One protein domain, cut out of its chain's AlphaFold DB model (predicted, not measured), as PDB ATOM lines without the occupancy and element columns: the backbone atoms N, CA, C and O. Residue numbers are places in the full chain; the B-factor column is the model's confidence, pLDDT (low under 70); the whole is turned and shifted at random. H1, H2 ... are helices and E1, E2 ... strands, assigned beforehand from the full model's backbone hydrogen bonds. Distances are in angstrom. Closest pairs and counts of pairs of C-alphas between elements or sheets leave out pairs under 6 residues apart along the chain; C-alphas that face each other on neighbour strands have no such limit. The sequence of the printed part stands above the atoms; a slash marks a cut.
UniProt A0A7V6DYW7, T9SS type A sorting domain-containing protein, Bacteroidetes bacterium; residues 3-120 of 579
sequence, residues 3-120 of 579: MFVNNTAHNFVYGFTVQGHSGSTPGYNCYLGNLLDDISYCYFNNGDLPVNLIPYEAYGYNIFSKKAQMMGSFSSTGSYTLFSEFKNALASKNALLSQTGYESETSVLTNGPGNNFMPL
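Overview. This is residues 3 to 120 of the 579 residues of the protein "T9SS type A sorting domain-containing protein" of Bacteroidetes bacterium (UniProt A0A7V6DYW7). What shape does the chain make? It winds in stacked turns, a short solenoid whose walls are three rows of short strands: E1 E4 E7, E2 E5 E8 E11, and E3 E6 E9, with E10 folded back beside E9. H1 covers part of the third wall, over E9, and the hairpin of E12 and E13 lies at one end of the longest axis. What is it made of? The printed part has 118 residues, under half of them in named elements, which run E1 to E10, H1, then E11 to E13; of the 58 residues in named elements strands hold 48 and the helix 10, and the class is mostly strand. The first two sheets are parallel, E3 E6 E9 E10 is mixed and E12 E13 antiparallel; the whole is compact, with a radius of gyration of the C-alphas of 13.8 A and spans of 42 by 30 by 23 A.

Arrangement. How do the first two sheets form? E1, residues 3 to 5, runs on into E2, residues 8 to 10, at 71 degrees; E4, 29 to 32, into E5, 35 to 37, at 77 degrees; and E7, 58 to 60, into E8, 62 to 65, at 51 degrees. E4 is parallel to E1 and E7, with N 4 and O 30, and N 31 and O 58, each 2.8 A apart. E2, E5, E8 and E11, residues 101 to 104, are parallel in that order: N 9 and O 35 are 2.9 A apart, N 36 and O 63 2.8 A, N 64 and O 102 2.9 A. What of the third sheet? E3, residues 14 to 17, E6, 42 to 45, and E9, 70 to 75, are parallel, with N 15 and O 42 at 2.9 A and N 44 and O 71 at 3.0 A. E9 and E10, residues 78 to 80, form an antiparallel hairpin, with N 80 and O 72 at 2.8 A. Where is the helix? H1, residues 83 to 92, is on one face of the sheet E3 E6 E9 E10, making two layers, at a height over the sheet of 9.7 A; the closest C-alphas of H1 and E9 are those of Phe 83 and Met 71, 5.9 A apart. It runs along E9, at 5 degrees on the local plane, and every O i to N i+4 pair in it is within hydrogen-bond range. What comes last? E12, residues 109 to 111, and E13, 116 to 119, form an antiparallel hairpin, with N 110 and O 118 at 2.8 A.

Along the chain. Where are the anchors? C-alpha 3 of E1 is at (-0.592, 17.284, 12.893), and C-alpha 119 of E13 at (-14.348, 25.486, -0.780). Which elements are longer? From first to last C-alpha, H1 measures 14.3 A, E9 14.2 A and E11 10.3 A.

Size, cuts and confidence. How far does it reach? The two C-alphas farthest apart, those of Asn 52 and Gly 114, are 42.7 A apart, and the printed part has no cut. Which links are long, and where is confidence low? Those from E3 to E4 and from E6 to E7 are long; pLDDT is under 70 in residues 19 to 27 and 75 to 78.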
ATOM      1  N   MET A   3      -0.223  17.028  14.281       89.44
ATOM      2  CA  MET A   3      -0.592  17.284  12.893       89.44
ATOM      3  C   MET A   3      -1.917  18.046  12.873       89.44
ATOM      4  O   MET A   3      -2.921  17.575  13.396       89.44
ATOM      5  N   PHE A   4      -1.891  19.236  12.286       93.50
ATOM      6  CA  PHE A   4      -3.036  20.095  12.016       93.50
ATOM      7  C   PHE A   4      -3.257  20.073  10.510       93.50
ATOM      8  O   PHE A   4      -2.570  20.770   9.755       93.50
ATOM      9  N   VAL A   5      -4.154  19.192  10.073       96.00
ATOM     10  CA  VAL A   5      -4.281  18.832   8.662       96.00
ATOM     11  C   VAL A   5      -5.697  19.072   8.165       96.00
ATOM     12  O   VAL A   5      -6.646  18.656   8.825       96.00
ATOM     13  N   ASN A   6      -5.822  19.736   7.015       97.19
ATOM     14  CA  ASN A   6      -7.086  20.000   6.330       97.19
ATOM     15  C   ASN A   6      -8.176  20.610   7.235       97.19
ATOM     16  O   ASN A   6      -9.328  20.192   7.205       97.19
ATOM     17  N   ASN A   7      -7.826  21.584   8.078       96.44
ATOM     18  CA  ASN A   7      -8.794  22.309   8.909       96.44
ATOM     19  C   ASN A   7      -9.271  23.579   8.204       96.44
ATOM     20  O   ASN A   7      -8.501  24.187   7.464       96.44
ATOM     21  N   THR A   8     -10.489  24.028   8.505       96.44
ATOM     22  CA  THR A   8     -10.993  25.346   8.089       96.44
ATOM     23  C   THR A   8     -11.135  26.267   9.299       96.44
ATOM     24  O   THR A   8     -11.764  25.891  10.287       96.44
ATOM     25  N   ALA A   9     -10.601  27.485   9.212       95.75
ATOM     26  CA  ALA A   9     -10.878  28.569  10.151       95.75
ATOM     27  C   ALA A   9     -11.375  29.798   9.382       95.75
ATOM     28  O   ALA A   9     -10.762  30.195   8.394       95.75
ATOM     29  N   HIS A  10     -12.476  30.394   9.844       95.56
ATOM     30  CA  HIS A  10     -13.092  31.564   9.222       95.56
ATOM     31  C   HIS A  10     -13.389  32.647  10.262       95.56
ATOM     32  O   HIS A  10     -14.012  32.344  11.280       95.56
ATOM     33  N   ASN A  11     -13.000  33.898   9.988       95.56
ATOM     34  CA  ASN A  11     -13.352  35.071  10.803       95.56
ATOM     35  C   ASN A  11     -12.835  35.000  12.258       95.56
ATOM     36  O   ASN A  11     -13.560  35.253  13.224       95.56
ATOM     37  N   PHE A  12     -11.558  34.639  12.419       94.94
ATOM     38  CA  PHE A  12     -10.863  34.630  13.712       94.94
ATOM     39  C   PHE A  12      -9.816  35.748  13.805       94.94
ATOM     40  O   PHE A  12      -9.326  36.279  12.809       94.94
ATOM     41  N   VAL A  13      -9.417  36.102  15.031       94.00
ATOM     42  CA  VAL A  13      -8.261  36.996  15.247       94.00
ATOM     43  C   VAL A  13      -6.952  36.279  14.924       94.00
ATOM     44  O   VAL A  13      -6.099  36.809  14.213       94.00
ATOM     45  N   TYR A  14      -6.824  35.051  15.415       91.88
ATOM     46  CA  TYR A  14      -5.677  34.181  15.197       91.88
ATOM     47  C   TYR A  14      -6.139  32.916  14.477       91.88
ATOM     48  O   TYR A  14      -7.196  32.389  14.817       91.88
ATOM     49  N   GLY A  15      -5.346  32.428  13.523       92.38
ATOM     50  CA  GLY A  15      -5.535  31.109  12.920       92.38
ATOM     51  C   GLY A  15      -5.115  30.012  13.899       92.38
ATOM     52  O   GLY A  15      -5.856  29.641  14.806       92.38
ATOM     53  N   PHE A  16      -3.889  29.518  13.755       90.38
ATOM     54  CA  PHE A  16      -3.288  28.574  14.691       90.38
ATOM     55  C   PHE A  16      -2.485  29.308  15.759       90.38
ATOM     56  O   PHE A  16      -1.660  30.169  15.460       90.38
ATOM     57  N   THR A  17      -2.703  28.941  17.019       82.38
ATOM     58  CA  THR A  17      -1.961  29.492  18.154       82.38
ATOM     59  C   THR A  17      -1.423  28.377  19.031       82.38
ATOM     60  O   THR A  17      -2.138  27.439  19.386       82.38
ATOM     61  N   VAL A  18      -0.167  28.503  19.444       73.69
ATOM     62  CA  VAL A  18       0.376  27.713  20.548       73.69
ATOM     63  C   VAL A  18      -0.134  28.316  21.857       73.69
ATOM     64  O   VAL A  18      -0.230  29.536  22.008       73.69
ATOM     65  N   GLN A  19      -0.512  27.469  22.817       61.31
ATOM     66  CA  GLN A  19      -0.978  27.924  24.127       61.31
ATOM     67  C   GLN A  19       0.173  28.627  24.863       61.31
ATOM     68  O   GLN A  19       1.133  27.979  25.261       61.31
ATOM     69  N   GLY A  20       0.093  29.946  25.047       50.28
ATOM     70  CA  GLY A  20       1.213  30.755  25.545       50.28
ATOM     71  C   GLY A  20       1.476  30.713  27.056       50.28
ATOM     72  O   GLY A  20       2.464  31.286  27.492       50.28
ATOM     73  N   HIS A  21       0.625  30.097  27.883       43.53
ATOM     74  CA  HIS A  21       0.781  30.074  29.346       43.53
ATOM     75  C   HIS A  21       0.333  28.712  29.903       43.53
ATOM     76  O   HIS A  21      -0.767  28.271  29.587       43.53
ATOM     77  N   SER A  22       1.160  28.088  30.761       39.34
ATOM     78  CA  SER A  22       0.997  26.776  31.445       39.34
ATOM     79  C   SER A  22       1.598  25.518  30.776       39.34
ATOM     80  O   SER A  22       0.967  24.466  30.664       39.34
ATOM     81  N   GLY A  23       2.884  25.582  30.411       45.00
ATOM     82  CA  GLY A  23       3.681  24.371  30.161       45.00
ATOM     83  C   GLY A  23       3.405  23.679  28.827       45.00
ATOM     84  O   GLY A  23       3.558  22.462  28.732       45.00
ATOM     85  N   SER A  24       2.993  24.432  27.805       48.56
ATOM     86  CA  SER A  24       3.051  23.968  26.422       48.56
ATOM     87  C   SER A  24       4.505  23.674  26.066       48.56
ATOM     88  O   SER A  24       5.389  24.523  26.153       48.56
ATOM     89  N   THR A  25       4.767  22.421  25.725       51.72
ATOM     90  CA  THR A  25       6.062  21.993  25.230       51.72
ATOM     91  C   THR A  25       6.052  22.122  23.712       51.72
ATOM     92  O   THR A  25       5.184  21.515  23.079       51.72
ATOM     93  N   PRO A  26       6.962  22.911  23.109       61.09
ATOM     94  CA  PRO A  26       7.124  22.899  21.667       61.09
ATOM     95  C   PRO A  26       7.366  21.457  21.198       61.09
ATOM     96  O   PRO A  26       8.167  20.728  21.786       61.09
ATOM     97  N   GLY A  27       6.595  21.028  20.202       68.12
ATOM     98  CA  GLY A  27       6.641  19.685  19.630       68.12
ATOM     99  C   GLY A  27       7.115  19.708  18.183       68.12
ATOM    100  O   GLY A  27       7.608  20.719  17.707       68.12
ATOM    101  N   TYR A  28       6.946  18.582  17.495       84.25
ATOM    102  CA  TYR A  28       7.107  18.492  16.045       84.25
ATOM    103  C   TYR A  28       5.745  18.713  15.402       84.25
ATOM    104  O   TYR A  28       4.885  17.829  15.514       84.25
ATOM    105  N   ASN A  29       5.516  19.892  14.827       88.19
ATOM    106  CA  ASN A  29       4.209  20.274  14.305       88.19
ATOM    107  C   ASN A  29       4.161  20.222  12.775       88.19
ATOM    108  O   ASN A  29       5.118  20.557  12.081       88.19
ATOM    109  N   CYS A  30       3.019  19.807  12.241       92.19
ATOM    110  CA  CYS A  30       2.725  19.831  10.815       92.19
ATOM    111  C   CYS A  30       1.440  20.630  10.595       92.19
ATOM    112  O   CYS A  30       0.404  20.264  11.139       92.19
ATOM    113  N   TYR A  31       1.500  21.688   9.795       95.44
ATOM    114  CA  TYR A  31       0.364  22.497   9.363       95.44
ATOM    115  C   TYR A  31       0.193  22.299   7.862       95.44
ATOM    116  O   TYR A  31       0.930  22.891   7.062       95.44
ATOM    117  N   LEU A  32      -0.723  21.406   7.490       97.38
ATOM    118  CA  LEU A  32      -0.836  20.903   6.126       97.38
ATOM    119  C   LEU A  32      -2.252  21.070   5.571       97.38
ATOM    120  O   LEU A  32      -3.213  20.663   6.215       97.38
ATOM    121  N   GLY A  33      -2.397  21.640   4.375       97.62
ATOM    122  CA  GLY A  33      -3.690  21.659   3.672       97.62
ATOM    123  C   GLY A  33      -4.801  22.464   4.361       97.62
ATOM    124  O   GLY A  33      -5.971  22.256   4.063       97.62
ATOM    125  N   ASN A  34      -4.491  23.332   5.332       97.88
ATOM    126  CA  ASN A  34      -5.513  24.074   6.081       97.88
ATOM    127  C   ASN A  34      -6.016  25.291   5.294       97.88
ATOM    128  O   ASN A  34      -5.223  25.963   4.645       97.88
ATOM    129  N   LEU A  35      -7.295  25.632   5.426       97.69
ATOM    130  CA  LEU A  35      -7.923  26.820   4.850       97.69
ATOM    131  C   LEU A  35      -8.154  27.864   5.954       97.69
ATOM    132  O   LEU A  35      -8.951  27.656   6.869       97.69
ATOM    133  N   LEU A  36      -7.443  28.986   5.880       97.31
ATOM    134  CA  LEU A  36      -7.521  30.099   6.824       97.31
ATOM    135  C   LEU A  36      -8.096  31.334   6.119       97.31
ATOM    136  O   LEU A  36      -7.372  32.077   5.454       97.31
ATOM    137  N   ASP A  37      -9.402  31.547   6.276       96.69
ATOM    138  CA  ASP A  37     -10.154  32.625   5.635       96.69
ATOM    139  C   ASP A  37     -10.471  33.758   6.613       96.69
ATOM    140  O   ASP A  37     -10.975  33.528   7.711       96.69
ATOM    141  N   ASP A  38     -10.226  35.001   6.197       95.75
ATOM    142  CA  ASP A  38     -10.621  36.192   6.967       95.75
ATOM    143  C   ASP A  38     -10.017  36.224   8.384       95.75
ATOM    144  O   ASP A  38     -10.676  36.530   9.381       95.75
ATOM    145  N   ILE A  39      -8.741  35.844   8.494       96.50
ATOM    146  CA  ILE A  39      -7.996  35.941   9.751       96.50
ATOM    147  C   ILE A  39      -7.495  37.375   9.904       96.50
ATOM    148  O   ILE A  39      -6.710  37.856   9.095       96.50
ATOM    149  N   SER A  40      -7.921  38.069  10.957       95.00
ATOM    150  CA  SER A  40      -7.685  39.519  11.054       95.00
ATOM    151  C   SER A  40      -6.280  39.915  11.517       95.00
ATOM    152  O   SER A  40      -5.807  40.991  11.142       95.00
ATOM    153  N   TYR A  41      -5.589  39.087  12.311       94.06
ATOM    154  CA  TYR A  41      -4.275  39.438  12.858       94.06
ATOM    155  C   TYR A  41      -3.153  38.496  12.422       94.06
ATOM    156  O   TYR A  41      -2.251  38.952  11.728       94.06
ATOM    157  N   CYS A  42      -3.170  37.213  12.799       93.06
ATOM    158  CA  CYS A  42      -2.019  36.324  12.577       93.06
ATOM    159  C   CYS A  42      -2.429  34.892  12.210       93.06
ATOM    160  O   CYS A  42      -3.223  34.284  12.930       93.06
ATOM    161  N   TYR A  43      -1.857  34.333  11.135       94.38
ATOM    162  CA  TYR A  43      -2.140  32.950  10.729       94.38
ATOM    163  C   TYR A  43      -1.483  31.913  11.648       94.38
ATOM    164  O   TYR A  43      -2.183  31.026  12.130       94.38
ATOM    165  N   PHE A  44      -0.177  32.027  11.924       91.44
ATOM    166  CA  PHE A  44       0.559  31.094  12.791       91.44
ATOM    167  C   PHE A  44       1.245  31.810  13.956       91.44
ATOM    168  O   PHE A  44       2.347  32.346  13.832       91.44
ATOM    169  N   ASN A  45       0.614  31.790  15.125       86.19
ATOM    170  CA  ASN A  45       1.200  32.289  16.362       86.19
ATOM    171  C   ASN A  45       1.841  31.140  17.153       86.19
ATOM    172  O   ASN A  45       1.253  30.618  18.104       86.19
ATOM    173  N   ASN A  46       3.047  30.729  16.756       78.06
ATOM    174  CA  ASN A  46       3.714  29.569  17.351       78.06
ATOM    175  C   ASN A  46       4.596  29.917  18.559       78.06
ATOM    176  O   ASN A  46       5.179  29.024  19.173       78.06
ATOM    177  N   GLY A  47       4.658  31.197  18.935       74.62
ATOM    178  CA  GLY A  47       5.429  31.671  20.081       74.62
ATOM    179  C   GLY A  47       6.932  31.407  19.940       74.62
ATOM    180  O   GLY A  47       7.489  31.451  18.840       74.62
ATOM    181  N   ASP A  48       7.589  31.125  21.066       76.88
ATOM    182  CA  ASP A  48       9.033  30.880  21.148       76.88
ATOM    183  C   ASP A  48       9.385  29.402  20.903       76.88
ATOM    184  O   ASP A  48       9.856  28.700  21.801       76.88
ATOM    185  N   LEU A  49       9.165  28.907  19.681       80.19
ATOM    186  CA  LEU A  49       9.637  27.576  19.286       80.19
ATOM    187  C   LEU A  49      11.190  27.561  19.233       80.19
ATOM    188  O   LEU A  49      11.808  28.386  18.550       80.19
ATOM    189  N   PRO A  50      11.860  26.629  19.942       81.69
ATOM    190  CA  PRO A  50      13.311  26.478  19.888       81.69
ATOM    191  C   PRO A  50      13.830  26.203  18.473       81.69
ATOM    192  O   PRO A  50      13.325  25.337  17.762       81.69
ATOM    193  N   VAL A  51      14.908  26.892  18.083       84.06
ATOM    194  CA  VAL A  51      15.485  26.807  16.725       84.06
ATOM    195  C   VAL A  51      15.878  25.378  16.334       84.06
ATOM    196  O   VAL A  51      15.750  25.002  15.173       84.06
ATOM    197  N   ASN A  52      16.318  24.562  17.293       84.12
ATOM    198  CA  ASN A  52      16.688  23.163  17.067       84.12
ATOM    199  C   ASN A  52      15.487  22.235  16.807       84.12
ATOM    200  O   ASN A  52      15.700  21.087  16.424       84.12
ATOM    201  N   LEU A  53      14.253  22.705  17.019       86.00
ATOM    202  CA  LEU A  53      13.029  21.959  16.723       86.00
ATOM    203  C   LEU A  53      12.425  22.325  15.360       86.00
ATOM    204  O   LEU A  53      11.700  21.512  14.796       86.00
ATOM    205  N   ILE A  54      12.791  23.478  14.785       87.88
ATOM    206  CA  ILE A  54      12.319  23.914  13.460       87.88
ATOM    207  C   ILE A  54      12.552  22.859  12.362       87.88
ATOM    208  O   ILE A  54      11.647  22.682  11.550       87.88
ATOM    209  N   PRO A  55      13.668  22.097  12.328       90.69
ATOM    210  CA  PRO A  55      13.859  21.050  11.323       90.69
ATOM    211  C   PRO A  55      12.809  19.929  11.302       90.69
ATOM    212  O   PRO A  55      12.762  19.158  10.347       90.69
ATOM    213  N   TYR A  56      11.971  19.836  12.334       89.00
ATOM    214  CA  TYR A  56      10.880  18.866  12.445       89.00
ATOM    215  C   TYR A  56       9.500  19.488  12.195       89.00
ATOM    216  O   TYR A  56       8.484  18.814  12.344       89.00
ATOM    217  N   GLU A  57       9.460  20.768  11.829       90.19
ATOM    218  CA  GLU A  57       8.231  21.477  11.513       90.19
ATOM    219  C   GLU A  57       7.906  21.394  10.024       90.19
ATOM    220  O   GLU A  57       8.773  21.619   9.176       90.19
ATOM    221  N   ALA A  58       6.644  21.152   9.691       93.75
ATOM    222  CA  ALA A  58       6.164  21.157   8.316       93.75
ATOM    223  C   ALA A  58       5.059  22.197   8.125       93.75
ATOM    224  O   ALA A  58       4.050  22.177   8.821       93.75
ATOM    225  N   TYR A  59       5.226  23.070   7.136       95.00
ATOM    226  CA  TYR A  59       4.203  24.001   6.673       95.00
ATOM    227  C   TYR A  59       4.055  23.825   5.172       95.00
ATOM    228  O   TYR A  59       5.011  24.044   4.420       95.00
ATOM    229  N   GLY A  60       2.866  23.455   4.713       96.44
ATOM    230  CA  GLY A  60       2.613  23.357   3.285       96.44
ATOM    231  C   GLY A  60       1.155  23.157   2.930       96.44
ATOM    232  O   GLY A  60       0.353  22.736   3.749       96.44
ATOM    233  N   TYR A  61       0.822  23.466   1.688       97.44
ATOM    234  CA  TYR A  61      -0.493  23.289   1.089       97.44
ATOM    235  C   TYR A  61      -1.622  24.076   1.781       97.44
ATOM    236  O   TYR A  61      -2.781  23.920   1.436       97.44
ATOM    237  N   ASN A  62      -1.307  24.956   2.734       97.75
ATOM    238  CA  ASN A  62      -2.313  25.799   3.372       97.75
ATOM    239  C   ASN A  62      -2.812  26.884   2.405       97.75
ATOM    240  O   ASN A  62      -2.076  27.312   1.517       97.75
ATOM    241  N   ILE A  63      -4.028  27.369   2.614       97.62
ATOM    242  CA  ILE A  63      -4.648  28.454   1.859       97.62
ATOM    243  C   ILE A  63      -4.924  29.612   2.805       97.62
ATOM    244  O   ILE A  63      -5.536  29.432   3.856       97.62
ATOM    245  N   PHE A  64      -4.474  30.799   2.418       96.75
ATOM    246  CA  PHE A  64      -4.655  32.034   3.169       96.75
ATOM    247  C   PHE A  64      -5.476  32.994   2.319       96.75
ATOM    248  O   PHE A  64      -4.975  33.515   1.324       96.75
ATOM    249  N   SER A  65      -6.727  33.235   2.689       95.12
ATOM    250  CA  SER A  65      -7.588  34.195   1.994       95.12
ATOM    251  C   SER A  65      -7.864  35.416   2.856       95.12
ATOM    252  O   SER A  65      -7.887  35.325   4.086       95.12
ATOM    253  N   LYS A  66      -8.079  36.569   2.204       89.56
ATOM    254  CA  LYS A  66      -8.289  37.874   2.861       89.56
ATOM    255  C   LYS A  66      -7.180  38.179   3.877       89.56
ATOM    256  O   LYS A  66      -7.364  38.088   5.087       89.56
ATOM    257  N   LYS A  67      -6.011  38.504   3.330       86.81
ATOM    258  CA  LYS A  67      -4.730  38.712   4.017       86.81
ATOM    259  C   LYS A  67      -4.824  39.247   5.463       86.81
ATOM    260  O   LYS A  67      -5.280  40.366   5.691       86.81
ATOM    261  N   ALA A  68      -4.255  38.485   6.399       92.31
ATOM    262  CA  ALA A  68      -4.006  38.899   7.781       92.31
ATOM    263  C   ALA A  68      -2.872  39.939   7.898       92.31
ATOM    264  O   ALA A  68      -2.044  40.096   6.998       92.31
ATOM    265  N   GLN A  69      -2.772  40.617   9.048       93.38
ATOM    266  CA  GLN A  69      -1.668  41.554   9.329       93.38
ATOM    267  C   GLN A  69      -0.298  40.859   9.427       93.38
ATOM    268  O   GLN A  69       0.732  41.461   9.123       93.38
ATOM    269  N   MET A  70      -0.282  39.599   9.865       92.88
ATOM    270  CA  MET A  70       0.917  38.804  10.093       92.88
ATOM    271  C   MET A  70       0.771  37.390   9.535       92.88
ATOM    272  O   MET A  70      -0.254  36.731   9.712       92.88
ATOM    273  N   MET A  71       1.851  36.888   8.938       92.50
ATOM    274  CA  MET A  71       1.949  35.484   8.547       92.50
ATOM    275  C   MET A  71       2.206  34.600   9.767       92.50
ATOM    276  O   MET A  71       1.525  33.600   9.977       92.50
ATOM    277  N   GLY A  72       3.155  34.988  10.614       89.50
ATOM    278  CA  GLY A  72       3.399  34.242  11.836       89.50
ATOM    279  C   GLY A  72       4.650  34.631  12.595       89.50
ATOM    280  O   GLY A  72       5.419  35.497  12.182       89.50
ATOM    281  N   SER A  73       4.858  33.944  13.709       85.06
ATOM    282  CA  SER A  73       6.086  33.951  14.500       85.06
ATOM    283  C   SER A  73       6.359  32.528  14.988       85.06
ATOM    284  O   SER A  73       5.437  31.799  15.347       85.06
ATOM    285  N   PHE A  74       7.623  32.111  14.961       78.31
ATOM    286  CA  PHE A  74       8.050  30.785  15.436       78.31
ATOM    287  C   PHE A  74       9.336  30.838  16.264       78.31
ATOM    288  O   PHE A  74       9.965  29.820  16.509       78.31
ATOM    289  N   SER A  75       9.807  32.019  16.645       69.44
ATOM    290  CA  SER A  75      10.917  32.154  17.586       69.44
ATOM    291  C   SER A  75      10.962  33.582  18.105       69.44
ATOM    292  O   SER A  75      10.467  34.500  17.444       69.44
ATOM    293  N   SER A  76      11.700  33.789  19.189       64.19
ATOM    294  CA  SER A  76      12.034  35.116  19.711       64.19
ATOM    295  C   SER A  76      12.801  36.001  18.716       64.19
ATOM    296  O   SER A  76      12.981  37.192  18.960       64.19
ATOM    297  N   THR A  77      13.263  35.435  17.593       57.44
ATOM    298  CA  THR A  77      14.100  36.120  16.599       57.44
ATOM    299  C   THR A  77      13.335  36.764  15.443       57.44
ATOM    300  O   THR A  77      13.964  37.454  14.644       57.44
ATOM    301  N   GLY A  78      12.006  36.610  15.338       69.62
ATOM    302  CA  GLY A  78      11.269  37.335  14.300       69.62
ATOM    303  C   GLY A  78       9.764  37.088  14.219       69.62
ATOM    304  O   GLY A  78       9.288  35.954  14.294       69.62
ATOM    305  N   SER A  79       9.048  38.187  13.989       85.31
ATOM    306  CA  SER A  79       7.660  38.244  13.533       85.31
ATOM    307  C   SER A  79       7.651  38.517  12.030       85.31
ATOM    308  O   SER A  79       8.313  39.451  11.582       85.31
ATOM    309  N   TYR A  80       6.900  37.734  11.259       91.50
ATOM    310  CA  TYR A  80       6.874  37.810   9.797       91.50
ATOM    311  C   TYR A  80       5.520  38.326   9.312       91.50
ATOM    312  O   TYR A  80       4.473  37.771   9.656       91.50
ATOM    313  N   THR A  81       5.538  39.382   8.497       92.12
ATOM    314  CA  THR A  81       4.317  39.988   7.930       92.12
ATOM    315  C   THR A  81       4.057  39.536   6.499       92.12
ATOM    316  O   THR A  81       2.905  39.434   6.084       92.12
ATOM    317  N   LEU A  82       5.116  39.220   5.748       93.00
ATOM    318  CA  LEU A  82       5.017  38.751   4.373       93.00
ATOM    319  C   LEU A  82       5.123  37.225   4.299       93.00
ATOM    320  O   LEU A  82       5.971  36.609   4.950       93.00
ATOM    321  N   PHE A  83       4.304  36.623   3.434       93.00
ATOM    322  CA  PHE A  83       4.340  35.191   3.139       93.00
ATOM    323  C   PHE A  83       5.735  34.721   2.702       93.00
ATOM    324  O   PHE A  83       6.256  33.729   3.212       93.00
ATOM    325  N   SER A  84       6.379  35.468   1.799       94.12
ATOM    326  CA  SER A  84       7.711  35.141   1.279       94.12
ATOM    327  C   SER A  84       8.796  35.164   2.359       94.12
ATOM    328  O   SER A  84       9.671  34.300   2.358       94.12
ATOM    329  N   GLU A  85       8.736  36.104   3.303       94.38
ATOM    330  CA  GLU A  85       9.688  36.193   4.416       94.38
ATOM    331  C   GLU A  85       9.556  34.995   5.355       94.38
ATOM    332  O   GLU A  85      10.558  34.357   5.672       94.38
ATOM    333  N   PHE A  86       8.325  34.648   5.742       93.12
ATOM    334  CA  PHE A  86       8.053  33.491   6.596       93.12
ATOM    335  C   PHE A  86       8.532  32.188   5.945       93.12
ATOM    336  O   PHE A  86       9.257  31.402   6.560       93.12
ATOM    337  N   LYS A  87       8.193  32.002   4.664       94.19
ATOM    338  CA  LYS A  87       8.618  30.863   3.846       94.19
ATOM    339  C   LYS A  87      10.143  30.731   3.795       94.19
ATOM    340  O   LYS A  87      10.695  29.664   4.073       94.19
ATOM    341  N   ASN A  88      10.836  31.825   3.478       94.12
ATOM    342  CA  ASN A  88      12.297  31.859   3.396       94.12
ATOM    343  C   ASN A  88      12.951  31.614   4.759       94.12
ATOM    344  O   ASN A  88      13.983  30.946   4.837       94.12
ATOM    345  N   ALA A  89      12.349  32.113   5.838       92.38
ATOM    346  CA  ALA A  89      12.851  31.898   7.182       92.38
ATOM    347  C   ALA A  89      12.765  30.417   7.588       92.38
ATOM    348  O   ALA A  89      13.767  29.869   8.050       92.38
ATOM    349  N   LEU A  90      11.639  29.738   7.324       91.75
ATOM    350  CA  LEU A  90      11.506  28.286   7.520       91.75
ATOM    351  C   LEU A  90      12.546  27.502   6.709       91.75
ATOM    352  O   LEU A  90      13.222  26.622   7.247       91.75
ATOM    353  N   ALA A  91      12.723  27.851   5.431       92.69
ATOM    354  CA  ALA A  91      13.713  27.215   4.565       92.69
ATOM    355  C   ALA A  91      15.146  27.401   5.095       92.69
ATOM    356  O   ALA A  91      15.905  26.438   5.168       92.69
ATOM    357  N   SER A  92      15.500  28.607   5.558       92.06
ATOM    358  CA  SER A  92      16.831  28.910   6.115       92.06
ATOM    359  C   SER A  92      17.170  28.126   7.390       92.06
ATOM    360  O   SER A  92      18.340  27.986   7.746       92.06
ATOM    361  N   LYS A  93      16.147  27.626   8.094       90.12
ATOM    362  CA  LYS A  93      16.267  26.823   9.318       90.12
ATOM    363  C   LYS A  93      16.048  25.332   9.072       90.12
ATOM    364  O   LYS A  93      15.974  24.566  10.027       90.12
ATOM    365  N   ASN A  94      16.001  24.927   7.806       90.94
ATOM    366  CA  ASN A  94      15.832  23.552   7.372       90.94
ATOM    367  C   ASN A  94      14.546  22.877   7.874       90.94
ATOM    368  O   ASN A  94      14.582  21.689   8.188       90.94
ATOM    369  N   ALA A  95      13.428  23.610   7.937       91.38
ATOM    370  CA  ALA A  95      12.127  23.022   8.256       91.38
ATOM    371  C   ALA A  95      11.814  21.804   7.365       91.38
ATOM    372  O   ALA A  95      12.159  21.802   6.179       91.38
ATOM    373  N   LEU A  96      11.138  20.794   7.927       92.06
ATOM    374  CA  LEU A  96      10.757  19.557   7.235       92.06
ATOM    375  C   LEU A  96       9.988  19.856   5.941       92.06
ATOM    376  O   LEU A  96      10.233  19.233   4.909       92.06
ATOM    377  N   LEU A  97       9.104  20.856   5.986       93.56
ATOM    378  CA  LEU A  97       8.477  21.437   4.804       93.56
ATOM    379  C   LEU A  97       8.348  22.953   4.972       93.56
ATOM    380  O   LEU A  97       7.802  23.436   5.960       93.56
ATOM    381  N   SER A  98       8.825  23.699   3.978       94.25
ATOM    382  CA  SER A  98       8.773  25.167   3.920       94.25
ATOM    383  C   SER A  98       8.011  25.668   2.687       94.25
ATOM    384  O   SER A  98       8.253  26.764   2.203       94.25
ATOM    385  N   GLN A  99       7.106  24.861   2.121       94.62
ATOM    386  CA  GLN A  99       6.275  25.281   0.983       94.62
ATOM    387  C   GLN A  99       5.233  26.332   1.420       94.62
ATOM    388  O   GLN A  99       4.916  27.231   0.639       94.62
ATOM    389  N   THR A 100       4.823  26.265   2.694       94.62
ATOM    390  CA  THR A 100       3.901  27.129   3.446       94.62
ATOM    391  C   THR A 100       2.459  27.108   2.949       94.62
ATOM    392  O   THR A 100       1.570  26.848   3.759       94.62
ATOM    393  N   GLY A 101       2.212  27.339   1.660       95.69
ATOM    394  CA  GLY A 101       0.862  27.376   1.104       95.69
ATOM    395  C   GLY A 101       0.697  28.346  -0.064       95.69
ATOM    396  O   GLY A 101       1.651  28.594  -0.804       95.69
ATOM    397  N   TYR A 102      -0.508  28.895  -0.195       95.38
ATOM    398  CA  TYR A 102      -0.931  29.811  -1.254       95.38
ATOM    399  C   TYR A 102      -1.789  30.948  -0.676       95.38
ATOM    400  O   TYR A 102      -2.570  30.727   0.248       95.38
ATOM    401  N   GLU A 103      -1.641  32.161  -1.210       94.44
ATOM    402  CA  GLU A 103      -2.440  33.333  -0.825       94.44
ATOM    403  C   GLU A 103      -3.518  33.620  -1.880       94.44
ATOM    404  O   GLU A 103      -3.244  33.537  -3.076       94.44
ATOM    405  N   SER A 104      -4.717  34.004  -1.436       94.62
ATOM    406  CA  SER A 104      -5.817  34.490  -2.276       94.62
ATOM    407  C   SER A 104      -6.316  35.845  -1.755       94.62
ATOM    408  O   SER A 104      -6.472  36.058  -0.548       94.62
ATOM    409  N   GLU A 105      -6.548  36.804  -2.654       91.44
ATOM    410  CA  GLU A 105      -7.015  38.148  -2.270       91.44
ATOM    411  C   GLU A 105      -8.477  38.139  -1.806       91.44
ATOM    412  O   GLU A 105      -8.882  38.945  -0.965       91.44
ATOM    413  N   THR A 106      -9.266  37.203  -2.332       92.81
ATOM    414  CA  THR A 106     -10.688  37.036  -2.029       92.81
ATOM    415  C   THR A 106     -10.933  35.794  -1.186       92.81
ATOM    416  O   THR A 106     -10.053  34.955  -1.025       92.81
ATOM    417  N   SER A 107     -12.141  35.670  -0.634       94.69
ATOM    418  CA  SER A 107     -12.516  34.448   0.078       94.69
ATOM    419  C   SER A 107     -12.522  33.252  -0.867       94.69
ATOM    420  O   SER A 107     -13.034  33.345  -1.982       94.69
ATOM    421  N   VAL A 108     -11.990  32.130  -0.387       95.56
ATOM    422  CA  VAL A 108     -12.024  30.831  -1.075       95.56
ATOM    423  C   VAL A 108     -13.125  29.923  -0.518       95.56
ATOM    424  O   VAL A 108     -13.167  28.739  -0.830       95.56
ATOM    425  N   LEU A 109     -14.013  30.457   0.327       95.06
ATOM    426  CA  LEU A 109     -15.182  29.754   0.854       95.06
ATOM    427  C   LEU A 109     -16.428  30.119   0.053       95.06
ATOM    428  O   LEU A 109     -16.601  31.266  -0.359       95.06
ATOM    429  N   THR A 110     -17.342  29.163  -0.105       92.06
ATOM    430  CA  THR A 110     -18.604  29.376  -0.823       92.06
ATOM    431  C   THR A 110     -19.462  30.461  -0.161       92.06
ATOM    432  O   THR A 110     -19.948  31.357  -0.848       92.06
ATOM    433  N   ASN A 111     -19.662  30.402   1.164       89.75
ATOM    434  CA  ASN A 111     -20.319  31.463   1.938       89.75
ATOM    435  C   ASN A 111     -19.991  31.341   3.441       89.75
ATOM    436  O   ASN A 111     -20.836  30.927   4.238       89.75
ATOM    437  N   GLY A 112     -18.767  31.720   3.828       89.12
ATOM    438  CA  GLY A 112     -18.299  31.683   5.223       89.12
ATOM    439  C   GLY A 112     -19.229  32.389   6.229       89.12
ATOM    440  O   GLY A 112     -19.634  31.749   7.200       89.12
ATOM    441  N   PRO A 113     -19.670  33.645   5.991       89.00
ATOM    442  CA  PRO A 113     -20.590  34.350   6.892       89.00
ATOM    443  C   PRO A 113     -21.966  33.685   7.041       89.00
ATOM    444  O   PRO A 113     -22.636  33.863   8.055       89.00
ATOM    445  N   GLY A 114     -22.396  32.927   6.030       83.94
ATOM    446  CA  GLY A 114     -23.604  32.105   6.065       83.94
ATOM    447  C   GLY A 114     -23.385  30.688   6.600       83.94
ATOM    448  O   GLY A 114     -24.264  29.853   6.410       83.94
ATOM    449  N   ASN A 115     -22.239  30.407   7.234       84.69
ATOM    450  CA  ASN A 115     -21.827  29.092   7.741       84.69
ATOM    451  C   ASN A 115     -21.690  27.995   6.671       84.69
ATOM    452  O   ASN A 115     -21.762  26.810   6.983       84.69
ATOM    453  N   ASN A 116     -21.465  28.371   5.412       86.25
ATOM    454  CA  ASN A 116     -21.081  27.433   4.365       86.25
ATOM    455  C   ASN A 116     -19.565  27.502   4.149       86.25
ATOM    456  O   ASN A 116     -19.053  28.347   3.406       86.25
ATOM    457  N   PHE A 117     -18.869  26.588   4.819       92.69
ATOM    458  CA  PHE A 117     -17.413  26.482   4.819       92.69
ATOM    459  C   PHE A 117     -16.861  25.563   3.720       92.69
ATOM    460  O   PHE A 117     -15.682  25.214   3.770       92.69
ATOM    461  N   MET A 118     -17.681  25.156   2.746       91.25
ATOM    462  CA  MET A 118     -17.177  24.417   1.588       91.25
ATOM    463  C   MET A 118     -16.263  25.317   0.746       91.25
ATOM    464  O   MET A 118     -16.604  26.493   0.544       91.25
ATOM    465  N   PRO A 119     -15.157  24.781   0.202       93.69
ATOM    466  CA  PRO A 119     -14.348  25.486  -0.780       93.69
ATOM    467  C   PRO A 119     -15.205  26.012  -1.937       93.69
ATOM    468  O   PRO A 119     -16.111  25.334  -2.427       93.69
ATOM    469  N   LEU A 120     -14.944  27.246  -2.362       91.75
ATOM    470  CA  LEU A 120     -15.600  27.860  -3.510       91.75
ATOM    471  C   LEU A 120     -15.148  27.125  -4.784       91.75
ATOM    472  O   LEU A 120     -13.936  27.024  -5.017       91.75
TER     473      LEU A 120